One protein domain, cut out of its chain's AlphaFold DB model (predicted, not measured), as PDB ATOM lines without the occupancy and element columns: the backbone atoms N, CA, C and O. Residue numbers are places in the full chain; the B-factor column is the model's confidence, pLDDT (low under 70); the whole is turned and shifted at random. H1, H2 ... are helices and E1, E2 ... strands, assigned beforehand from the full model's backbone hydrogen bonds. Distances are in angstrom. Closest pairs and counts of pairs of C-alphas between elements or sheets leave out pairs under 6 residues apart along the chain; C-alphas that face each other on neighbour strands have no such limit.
ATOM      1  N   LEU A  10     -29.784 -31.842  -6.174       43.88
ATOM      2  CA  LEU A  10     -28.350 -32.002  -5.980       43.88
ATOM      3  C   LEU A  10     -27.478 -31.812  -7.238       43.88
ATOM      4  O   LEU A  10     -26.314 -31.463  -7.061       43.88
ATOM      5  N   PRO A  11     -27.917 -32.098  -8.482       46.47
ATOM      6  CA  PRO A  11     -27.159 -31.751  -9.685       46.47
ATOM      7  C   PRO A  11     -27.049 -30.238  -9.850       46.47
ATOM      8  O   PRO A  11     -25.965 -29.752 -10.139       46.47
ATOM      9  N   ASP A  12     -28.130 -29.506  -9.578       44.97
ATOM     10  CA  ASP A  12     -28.160 -28.048  -9.697       44.97
ATOM     11  C   ASP A  12     -27.319 -27.388  -8.600       44.97
ATOM     12  O   ASP A  12     -26.528 -26.494  -8.883       44.97
ATOM     13  N   ILE A  13     -27.408 -27.875  -7.357       47.62
ATOM     14  CA  ILE A  13     -26.567 -27.398  -6.249       47.62
ATOM     15  C   ILE A  13     -25.089 -27.728  -6.502       47.62
ATOM     16  O   ILE A  13     -24.246 -26.856  -6.324       47.62
ATOM     17  N   GLN A  14     -24.761 -28.948  -6.946       46.59
ATOM     18  CA  GLN A  14     -23.378 -29.323  -7.257       46.59
ATOM     19  C   GLN A  14     -22.838 -28.526  -8.449       46.59
ATOM     20  O   GLN A  14     -21.737 -28.012  -8.357       46.59
ATOM     21  N   HIS A  15     -23.624 -28.322  -9.508       49.75
ATOM     22  CA  HIS A  15     -23.250 -27.457 -10.627       49.75
ATOM     23  C   HIS A  15     -23.000 -26.013 -10.164       49.75
ATOM     24  O   HIS A  15     -22.039 -25.384 -10.594       49.75
ATOM     25  N   ARG A  52     -23.994 -17.144   4.035       81.75
ATOM     26  CA  ARG A  52     -24.066 -18.592   4.246       81.75
ATOM     27  C   ARG A  52     -25.442 -19.099   3.829       81.75
ATOM     28  O   ARG A  52     -26.449 -18.451   4.104       81.75
ATOM     29  N   THR A  53     -25.489 -20.273   3.219       85.06
ATOM     30  CA  THR A  53     -26.738 -20.945   2.857       85.06
ATOM     31  C   THR A  53     -26.961 -22.162   3.745       85.06
ATOM     32  O   THR A  53     -26.025 -22.769   4.267       85.06
ATOM     33  N   VAL A  54     -28.226 -22.505   3.953       86.69
ATOM     34  CA  VAL A  54     -28.644 -23.663   4.737       86.69
ATOM     35  C   VAL A  54     -29.641 -24.495   3.946       86.69
ATOM     36  O   VAL A  54     -30.492 -23.947   3.247       86.69
ATOM     37  N   ALA A  55     -29.565 -25.814   4.080       89.56
ATOM     38  CA  ALA A  55     -30.559 -26.749   3.581       89.56
ATOM     39  C   ALA A  55     -31.568 -27.084   4.689       89.56
ATOM     40  O   ALA A  55     -31.200 -27.436   5.813       89.56
ATOM     41  N   LEU A  56     -32.859 -26.976   4.380       91.25
ATOM     42  CA  LEU A  56     -33.936 -27.418   5.261       91.25
ATOM     43  C   LEU A  56     -34.164 -28.937   5.133       91.25
ATOM     44  O   LEU A  56     -33.851 -29.512   4.092       91.25
ATOM     45  N   PRO A  57     -34.832 -29.592   6.105       89.62
ATOM     46  CA  PRO A  57     -35.149 -31.029   6.026       89.62
ATOM     47  C   PRO A  57     -35.974 -31.427   4.793       89.62
ATOM     48  O   PRO A  57     -35.893 -32.554   4.311       89.62
ATOM     49  N   CYS A  58     -36.769 -30.493   4.268       91.06
ATOM     50  CA  CYS A  58     -37.554 -30.672   3.047       91.06
ATOM     51  C   CYS A  58     -36.739 -30.531   1.747       91.06
ATOM     52  O   CYS A  58     -37.314 -30.663   0.673       91.06
ATOM     53  N   GLY A  59     -35.441 -30.230   1.832       89.12
ATOM     54  CA  GLY A  59     -34.536 -30.054   0.694       89.12
ATOM     55  C   GLY A  59     -34.461 -28.641   0.117       89.12
ATOM     56  O   GLY A  59     -33.591 -28.369  -0.704       89.12
ATOM     57  N   HIS A  60     -35.304 -27.707   0.567       90.88
ATOM     58  CA  HIS A  60     -35.190 -26.309   0.147       90.88
ATOM     59  C   HIS A  60     -33.971 -25.636   0.777       90.88
ATOM     60  O   HIS A  60     -33.756 -25.734   1.985       90.88
ATOM     61  N   VAL A  61     -33.211 -24.914  -0.044       89.44
ATOM     62  CA  VAL A  61     -32.057 -24.118   0.383       89.44
ATOM     63  C   VAL A  61     -32.497 -22.675   0.591       89.44
ATOM     64  O   VAL A  61     -33.284 -22.158  -0.196       89.44
ATOM     65  N   LEU A  62     -32.019 -22.025   1.650       90.25
ATOM     66  CA  LEU A  62     -32.264 -20.609   1.932       90.25
ATOM     67  C   LEU A  62     -31.000 -19.945   2.491       90.25
ATOM     68  O   LEU A  62     -30.090 -20.624   2.960       90.25
ATOM     69  N   GLY A  63     -30.963 -18.611   2.492       90.25
ATOM     70  CA  GLY A  63     -29.944 -17.853   3.221       90.25
ATOM     71  C   GLY A  63     -30.062 -18.063   4.734       90.25
ATOM     72  O   GLY A  63     -31.157 -17.998   5.301       90.25
ATOM     73  N   ASP A  64     -28.934 -18.291   5.399       85.75
ATOM     74  CA  ASP A  64     -28.839 -18.528   6.843       85.75
ATOM     75  C   ASP A  64     -29.452 -17.370   7.650       85.75
ATOM     76  O   ASP A  64     -30.192 -17.578   8.617       85.75
ATOM     77  N   ARG A  65     -29.252 -16.119   7.203       87.88
ATOM     78  CA  ARG A  65     -29.823 -14.944   7.884       87.88
ATOM     79  C   ARG A  65     -31.333 -14.875   7.706       87.88
ATOM     80  O   ARG A  65     -32.035 -14.482   8.641       87.88
ATOM     81  N   CYS A  66     -31.841 -15.249   6.530       89.19
ATOM     82  CA  CYS A  66     -33.277 -15.327   6.267       89.19
ATOM     83  C   CYS A  66     -33.939 -16.355   7.183       89.19
ATOM     84  O   CYS A  66     -34.948 -16.049   7.821       89.19
ATOM     85  N   VAL A  67     -33.335 -17.535   7.306       89.50
ATOM     86  CA  VAL A  67     -33.853 -18.609   8.154       89.50
ATOM     87  C   VAL A  67     -33.764 -18.244   9.634       89.50
ATOM     88  O   VAL A  67     -34.764 -18.340  10.342       89.50
ATOM     89  N   THR A  68     -32.630 -17.714  10.093       88.06
ATOM     90  CA  THR A  68     -32.467 -17.218  11.470       88.06
ATOM     91  C   THR A  68     -33.532 -16.176  11.817       88.06
ATOM     92  O   THR A  68     -34.192 -16.257  12.853       88.06
ATOM     93  N   ARG A  69     -33.766 -15.206  10.924       89.00
ATOM     94  CA  ARG A  69     -34.804 -14.187  11.119       89.00
ATOM     95  C   ARG A  69     -36.203 -14.798  11.174       89.00
ATOM     96  O   ARG A  69     -37.022 -14.329  11.959       89.00
ATOM     97  N   MET A  70     -36.474 -15.812  10.356       87.88
ATOM     98  CA  MET A  70     -37.747 -16.527  10.349       87.88
ATOM     99  C   MET A  70     -37.991 -17.239  11.687       87.88
ATOM    100  O   MET A  70     -39.064 -17.074  12.258       87.88
ATOM    101  N   PHE A  71     -36.991 -17.932  12.240       84.88
ATOM    102  CA  PHE A  71     -37.100 -18.573  13.559       84.88
ATOM    103  C   PHE A  71     -37.311 -17.577  14.709       84.88
ATOM    104  O   PHE A  71     -37.979 -17.907  15.682       84.88
ATOM    105  N   ILE A  72     -36.767 -16.359  14.603       86.69
ATOM    106  CA  ILE A  72     -36.928 -15.318  15.631       86.69
ATOM    107  C   ILE A  72     -38.299 -14.632  15.541       86.69
ATOM    108  O   ILE A  72     -38.890 -14.302  16.567       86.69
ATOM    109  N   LYS A  73     -38.785 -14.347  14.327       88.44
ATOM    110  CA  LYS A  73     -39.976 -13.503  14.120       88.44
ATOM    111  C   LYS A  73     -41.285 -14.278  14.033       88.44
ATOM    112  O   LYS A  73     -42.335 -13.692  14.288       88.44
ATOM    113  N   THR A  74     -41.240 -15.544  13.637       81.94
ATOM    114  CA  THR A  74     -42.445 -16.336  13.392       81.94
ATOM    115  C   THR A  74     -42.752 -17.198  14.615       81.94
ATOM    116  O   THR A  74     -41.911 -18.015  14.997       81.94
ATOM    117  N   PRO A  75     -43.935 -17.055  15.245       82.19
ATOM    118  CA  PRO A  75     -44.332 -17.958  16.315       82.19
ATOM    119  C   PRO A  75     -44.442 -19.396  15.775       82.19
ATOM    120  O   PRO A  75     -44.798 -19.585  14.610       82.19
ATOM    121  N   PRO A  76     -44.153 -20.426  16.589       80.75
ATOM    122  CA  PRO A  76     -44.326 -21.811  16.167       80.75
ATOM    123  C   PRO A  76     -45.766 -22.089  15.676       80.75
ATOM    124  O   PRO A  76     -46.713 -21.603  16.295       80.75
ATOM    125  N   PRO A  77     -45.956 -22.913  14.626       83.50
ATOM    126  CA  PRO A  77     -44.928 -23.668  13.916       83.50
ATOM    127  C   PRO A  77     -44.216 -22.841  12.840       83.50
ATOM    128  O   PRO A  77     -44.846 -22.245  11.973       83.50
ATOM    129  N   VAL A  78     -42.883 -22.896  12.837       89.56
ATOM    130  CA  VAL A  78     -42.090 -22.371  11.721       89.56
ATOM    131  C   VAL A  78     -42.136 -23.390  10.584       89.56
ATOM    132  O   VAL A  78     -41.815 -24.569  10.773       89.56
ATOM    133  N   THR A  79     -42.552 -22.943   9.403       94.12
ATOM    134  CA  THR A  79     -42.676 -23.771   8.202       94.12
ATOM    135  C   THR A  79     -41.702 -23.322   7.121       94.12
ATOM    136  O   THR A  79     -41.264 -22.172   7.085       94.12
ATOM    137  N   CYS A  80     -41.336 -24.240   6.227       93.00
ATOM    138  CA  CYS A  80     -40.623 -23.876   5.010       93.00
ATOM    139  C   CYS A  80     -41.494 -22.912   4.179       93.00
ATOM    140  O   CYS A  80     -42.625 -23.271   3.858       93.00
ATOM    141  N   PRO A  81     -40.986 -21.740   3.757       91.88
ATOM    142  CA  PRO A  81     -41.776 -20.786   2.975       91.88
ATOM    143  C   PRO A  81     -42.082 -21.269   1.548       91.88
ATOM    144  O   PRO A  81     -42.914 -20.675   0.870       91.88
ATOM    145  N   THR A  82     -41.416 -22.330   1.081       91.69
ATOM    146  CA  THR A  82     -41.598 -22.872  -0.273       91.69
ATOM    147  C   THR A  82     -42.613 -24.011  -0.328       91.69
ATOM    148  O   THR A  82     -43.399 -24.073  -1.265       91.69
ATOM    149  N   CYS A  83     -42.608 -24.916   0.657       93.38
ATOM    150  CA  CYS A  83     -43.453 -26.123   0.645       93.38
ATOM    151  C   CYS A  83     -44.245 -26.356   1.935       93.38
ATOM    152  O   CYS A  83     -44.815 -27.426   2.119       93.38
ATOM    153  N   GLU A  84     -44.223 -25.396   2.861       94.06
ATOM    154  CA  GLU A  84     -44.950 -25.429   4.137       94.06
ATOM    155  C   GLU A  84     -44.570 -26.584   5.080       94.06
ATOM    156  O   GLU A  84     -45.202 -26.787   6.119       94.06
ATOM    157  N   TYR A  85     -43.485 -27.309   4.783       92.38
ATOM    158  CA  TYR A  85     -42.969 -28.359   5.653       92.38
ATOM    159  C   TYR A  85     -42.704 -27.822   7.068       92.38
ATOM    160  O   TYR A  85     -41.978 -26.841   7.245       92.38
ATOM    161  N   LYS A  86     -43.277 -28.482   8.081       93.38
ATOM    162  CA  LYS A  86     -43.157 -28.085   9.489       93.38
ATOM    163  C   LYS A  86     -41.762 -28.410  10.009       93.38
ATOM    164  O   LYS A  86     -41.393 -29.576  10.114       93.38
ATOM    165  N   MET A  87     -41.004 -27.391  10.399       91.06
ATOM    166  CA  MET A  87     -39.639 -27.561  10.903       91.06
ATOM    167  C   MET A  87     -39.617 -27.881  12.397       91.06
ATOM    168  O   MET A  87     -38.907 -27.237  13.162       91.06
ATOM    169  N   LEU A  88     -40.422 -28.856  12.816       91.25
ATOM    170  CA  LEU A  88     -40.585 -29.249  14.210       91.25
ATOM    171  C   LEU A  88     -40.424 -30.759  14.375       91.25
ATOM    172  O   LEU A  88     -40.963 -31.540  13.591       91.25
ATOM    173  N   TYR A  89     -39.744 -31.163  15.440       88.88
ATOM    174  CA  TYR A  89     -39.716 -32.539  15.912       88.88
ATOM    175  C   TYR A  89     -41.054 -32.898  16.566       88.88
ATOM    176  O   TYR A  89     -41.467 -32.264  17.537       88.88
ATOM    177  N   MET A  90     -41.720 -33.943  16.080       85.44
ATOM    178  CA  MET A  90     -42.950 -34.469  16.684       85.44
ATOM    179  C   MET A  90     -42.622 -35.730  17.496       85.44
ATOM    180  O   MET A  90     -42.261 -36.726  16.868       85.44
ATOM    181  N   PRO A  91     -42.769 -35.734  18.843       88.75
ATOM    182  CA  PRO A  91     -43.750 -34.941  19.592       88.75
ATOM    183  C   PRO A  91     -43.196 -33.760  20.408       88.75
ATOM    184  O   PRO A  91     -43.984 -33.052  21.024       88.75
ATOM    185  N   CYS A  92     -41.878 -33.544  20.478       90.12
ATOM    186  CA  CYS A  92     -41.325 -32.585  21.445       90.12
ATOM    187  C   CYS A  92     -41.523 -31.103  21.083       90.12
ATOM    188  O   CYS A  92     -41.280 -30.245  21.922       90.12
ATOM    189  N   GLY A  93     -41.942 -30.784  19.856       89.75
ATOM    190  CA  GLY A  93     -42.235 -29.417  19.415       89.75
ATOM    191  C   GLY A  93     -41.006 -28.515  19.263       89.75
ATOM    192  O   GLY A  93     -41.158 -27.324  19.012       89.75
ATOM    193  N   HIS A  94     -39.794 -29.059  19.400       90.38
ATOM    194  CA  HIS A  94     -38.552 -28.320  19.172       90.38
ATOM    195  C   HIS A  94     -38.265 -28.168  17.682       90.38
ATOM    196  O   HIS A  94     -38.649 -29.017  16.879       90.38
ATOM    197  N   PHE A  95     -37.550 -27.109  17.317       89.44
ATOM    198  CA  PHE A  95     -37.202 -26.840  15.930       89.44
ATOM    199  C   PHE A  95     -36.170 -27.821  15.378       89.44
ATOM    200  O   PHE A  95     -35.211 -28.185  16.058       89.44
ATOM    201  N   ILE A  96     -36.352 -28.210  14.119       88.88
ATOM    202  CA  ILE A  96     -35.328 -28.931  13.365       88.88
ATOM    203  C   ILE A  96     -34.350 -27.888  12.828       88.88
ATOM    204  O   ILE A  96     -34.733 -27.033  12.027       88.88
ATOM    205  N   ALA A  97     -33.102 -27.946  13.290       85.56
ATOM    206  CA  ALA A  97     -32.057 -27.046  12.829       85.56
ATOM    207  C   ALA A  97     -31.780 -27.268  11.326       85.56
ATOM    208  O   ALA A  97     -31.637 -28.418  10.902       85.56
ATOM    209  N   PRO A  98     -31.699 -26.201  10.515       87.75
ATOM    210  CA  PRO A  98     -31.196 -26.282   9.148       87.75
ATOM    211  C   PRO A  98     -29.751 -26.786   9.108       87.75
ATOM    212  O   PRO A  98     -28.960 -26.491  10.005       87.75
ATOM    213  N   ALA A  99     -29.381 -27.488   8.039       84.25
ATOM    214  CA  ALA A  99     -28.012 -27.933   7.823       84.25
ATOM    215  C   ALA A  99     -27.215 -26.856   7.071       84.25
ATOM    216  O   ALA A  99     -27.620 -26.418   5.997       84.25
ATOM    217  N   LEU A 100     -26.083 -26.423   7.626       82.06
ATOM    218  CA  LEU A 100     -25.249 -25.370   7.044       82.06
ATOM    219  C   LEU A 100     -24.446 -25.884   5.848       82.06
ATOM    220  O   LEU A 100     -23.643 -26.795   6.022       82.06
ATOM    221  N   ILE A 101     -24.602 -25.263   4.676       78.44
ATOM    222  CA  ILE A 101     -23.830 -25.582   3.468       78.44
ATOM    223  C   ILE A 101     -22.424 -24.968   3.593       78.44
ATOM    224  O   ILE A 101     -22.311 -23.742   3.714       78.44
ATOM    225  N   PRO A 102     -21.336 -25.769   3.625       69.06
ATOM    226  CA  PRO A 102     -19.986 -25.239   3.714       69.06
ATOM    227  C   PRO A 102     -19.653 -24.453   2.446       69.06
ATOM    228  O   PRO A 102     -19.927 -24.895   1.336       69.06
ATOM    229  N   VAL A 103     -19.036 -23.289   2.636       62.72
ATOM    230  CA  VAL A 103     -18.691 -22.348   1.555       62.72
ATOM    231  C   VAL A 103     -17.284 -22.621   0.989       62.72
ATOM    232  O   VAL A 103     -16.948 -22.146  -0.088       62.72
ATOM    233  N   ASN A 104     -16.456 -23.416   1.681       62.53
ATOM    234  CA  ASN A 104     -15.090 -23.719   1.243       62.53
ATOM    235  C   ASN A 104     -15.079 -24.973   0.350       62.53
ATOM    236  O   ASN A 104     -15.219 -26.095   0.839       62.53
ATOM    237  N   GLY A 105     -14.931 -24.750  -0.957       52.56
ATOM    238  CA  GLY A 105     -15.234 -25.680  -2.054       52.56
ATOM    239  C   GLY A 105     -14.217 -26.778  -2.376       52.56
ATOM    240  O   GLY A 105     -14.099 -27.142  -3.539       52.56
ATOM    241  N   ASN A 106     -13.504 -27.337  -1.396       55.06
ATOM    242  CA  ASN A 106     -12.602 -28.468  -1.680       55.06
ATOM    243  C   ASN A 106     -13.249 -29.840  -1.456       55.06
ATOM    244  O   ASN A 106     -12.719 -30.844  -1.922       55.06
ATOM    245  N   ASP A 107     -14.390 -29.890  -0.767       53.22
ATOM    246  CA  ASP A 107     -15.081 -31.137  -0.454       53.22
ATOM    247  C   ASP A 107     -16.457 -31.171  -1.126       53.22
ATOM    248  O   ASP A 107     -17.190 -30.176  -1.056       53.22
ATOM    249  N   PRO A 108     -16.861 -32.303  -1.733       56.88
ATOM    250  CA  PRO A 108     -18.195 -32.445  -2.289       56.88
ATOM    251  C   PRO A 108     -19.233 -32.255  -1.179       56.88
ATOM    252  O   PRO A 108     -19.302 -33.017  -0.214       56.88
ATOM    253  N   VAL A 109     -20.069 -31.225  -1.335       60.06
ATOM    254  CA  VAL A 109     -21.150 -30.886  -0.399       60.06
ATOM    255  C   VAL A 109     -22.045 -32.104  -0.171       60.06
ATOM    256  O   VAL A 109     -22.382 -32.397   0.969       60.06
ATOM    257  N   ARG A 110     -22.317 -32.888  -1.222       56.97
ATOM    258  CA  ARG A 110     -23.138 -34.113  -1.201       56.97
ATOM    259  C   ARG A 110     -22.818 -35.133  -0.103       56.97
ATOM    260  O   ARG A 110     -23.726 -35.862   0.282       56.97
ATOM    261  N   ASP A 111     -21.586 -35.196   0.392       59.22
ATOM    262  CA  ASP A 111     -21.181 -36.216   1.371       59.22
ATOM    263  C   ASP A 111     -21.261 -35.732   2.827       59.22
ATOM    264  O   ASP A 111     -20.970 -36.488   3.752       59.22
ATOM    265  N   ARG A 112     -21.658 -34.470   3.043       61.41
ATOM    266  CA  ARG A 112     -21.724 -33.834   4.370       61.41
ATOM    267  C   ARG A 112     -23.137 -33.506   4.841       61.41
ATOM    268  O   ARG A 112     -23.290 -33.019   5.961       61.41
ATOM    269  N   PHE A 113     -24.149 -33.725   4.000       66.06
ATOM    270  CA  PHE A 113     -25.539 -33.458   4.362       66.06
ATOM    271  C   PHE A 113     -26.279 -34.751   4.654       66.06
ATOM    272  O   PHE A 113     -26.163 -35.703   3.880       66.06
ATOM    273  N   PRO A 114     -27.101 -34.771   5.718       68.75
ATOM    274  CA  PRO A 114     -28.094 -35.814   5.850       68.75
ATOM    275  C   PRO A 114     -28.992 -35.779   4.618       68.75
ATOM    276  O   PRO A 114     -29.343 -34.700   4.129       68.75
ATOM    277  N   LEU A 115     -29.389 -36.960   4.145       79.00
ATOM    278  CA  LEU A 115     -30.409 -37.067   3.110       79.00
ATOM    279  C   LEU A 115     -31.621 -36.228   3.519       79.00
ATOM    280  O   LEU A 115     -32.100 -36.299   4.656       79.00
ATOM    281  N   THR A 116     -32.125 -35.433   2.587       84.31
ATOM    282  CA  THR A 116     -33.369 -34.693   2.792       84.31
ATOM    283  C   THR A 116     -34.552 -35.660   2.730       84.31
ATOM    284  O   THR A 116     -34.435 -36.788   2.247       84.31
ATOM    285  N   ILE A 117     -35.726 -35.253   3.214       83.75
ATOM    286  CA  ILE A 117     -36.919 -36.120   3.212       83.75
ATOM    287  C   ILE A 117     -37.281 -36.617   1.800       83.75
ATOM    288  O   ILE A 117     -37.531 -37.816   1.657       83.75
ATOM    289  N   PRO A 118     -37.263 -35.774   0.743       80.44
ATOM    290  CA  PRO A 118     -37.479 -36.250  -0.626       80.44
ATOM    291  C   PRO A 118     -36.445 -37.283  -1.096       80.44
ATOM    292  O   PRO A 118     -36.737 -38.095  -1.966       80.44
ATOM    293  N   GLU A 119     -35.250 -37.280  -0.508       76.81
ATOM    294  CA  GLU A 119     -34.161 -38.212  -0.814       76.81
ATOM    295  C   GLU A 119     -34.204 -39.481   0.056       76.81
ATOM    296  O   GLU A 119     -33.297 -40.311   0.001       76.81
ATOM    297  N   GLY A 120     -35.263 -39.661   0.852       82.25
ATOM    298  CA  GLY A 120     -35.430 -40.803   1.752       82.25
ATOM    299  C   GLY A 120     -34.801 -40.614   3.133       82.25
ATOM    300  O   GLY A 120     -34.780 -41.558   3.929       82.25
ATOM    301  N   GLY A 121     -34.322 -39.408   3.443       84.62
ATOM    302  CA  GLY A 121     -33.940 -39.024   4.792       84.62
ATOM    303  C   GLY A 121     -35.109 -39.126   5.766       84.62
ATOM    304  O   GLY A 121     -36.274 -38.966   5.394       84.62
ATOM    305  N   LYS A 122     -34.808 -39.388   7.039       84.44
ATOM    306  CA  LYS A 122     -35.816 -39.400   8.100       84.44
ATOM    307  C   LYS A 122     -35.424 -38.391   9.158       84.44
ATOM    308  O   LYS A 122     -34.278 -38.327   9.585       84.44
ATOM    309  N   VAL A 123     -36.411 -37.634   9.606       83.94
ATOM    310  CA  VAL A 123     -36.265 -36.795  10.788       83.94
ATOM    311  C   VAL A 123     -36.524 -37.680  12.011       83.94
ATOM    312  O   VAL A 123     -37.558 -38.358  12.042       83.94
ATOM    313  N   PRO A 124     -35.628 -37.705  13.014       84.25
ATOM    314  CA  PRO A 124     -35.889 -38.379  14.281       84.25
ATOM    315  C   PRO A 124     -37.215 -37.930  14.909       84.25
ATOM    316  O   PRO A 124     -37.649 -36.795  14.731       84.25
TER     317      PRO A 124
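AT A GLANCE: This is residues 10 to 15 and 52 to 124 of the 217 residues of an uncharacterized protein of Monosporascus sp. mg162 (UniProt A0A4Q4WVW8). Little regular structure: a small hairpin, E1 and E2, leads straight into helix H2, and the long looping stretch of residues 74 to 124 adds residues 99 to 100 beside E1, antiparallel. Short H1 lies away from E2 and H2. The printed part has 79 residues, 22 in named elements, in the order H1, E1, E2, H2; the class is mixed. It is compact, radius of gyration of the C-alphas 12.8 A, spanning 37 by 26 by 19 A.

IN THESE COORDINATES: H1 is residues 10 to 15, from C-alpha 10 at (-28.350, -32.002, -5.980). E1 is residues 53 to 55 and E2 residues 61 to 63. H2, residues 64 to 73, is 14.2 A long and ends at (-39.976, -13.503, 14.120).

HOW THE PARTS SIT: E1 and E2 are antiparallel at 147 degrees, with N 54 and O 62 2.8 A apart. The closest C-alphas of E1 and H2, Thr 53 and Asp 64, are 5.1 A apart. H1 is apart from E2 and H2. In H1 and H2 every O i to N i+4 pair is within hydrogen-bond range.

THE WHOLE: The farthest C-alphas, Pro 91 and Asn 106, are 38.3 A apart. Residues 16 to 51 are not printed; the gap is 17.3 A. The links E1 to E2 and E2 to H2 are tight. Residues 10 to 15 and 102 to 114 have pLDDT under 70.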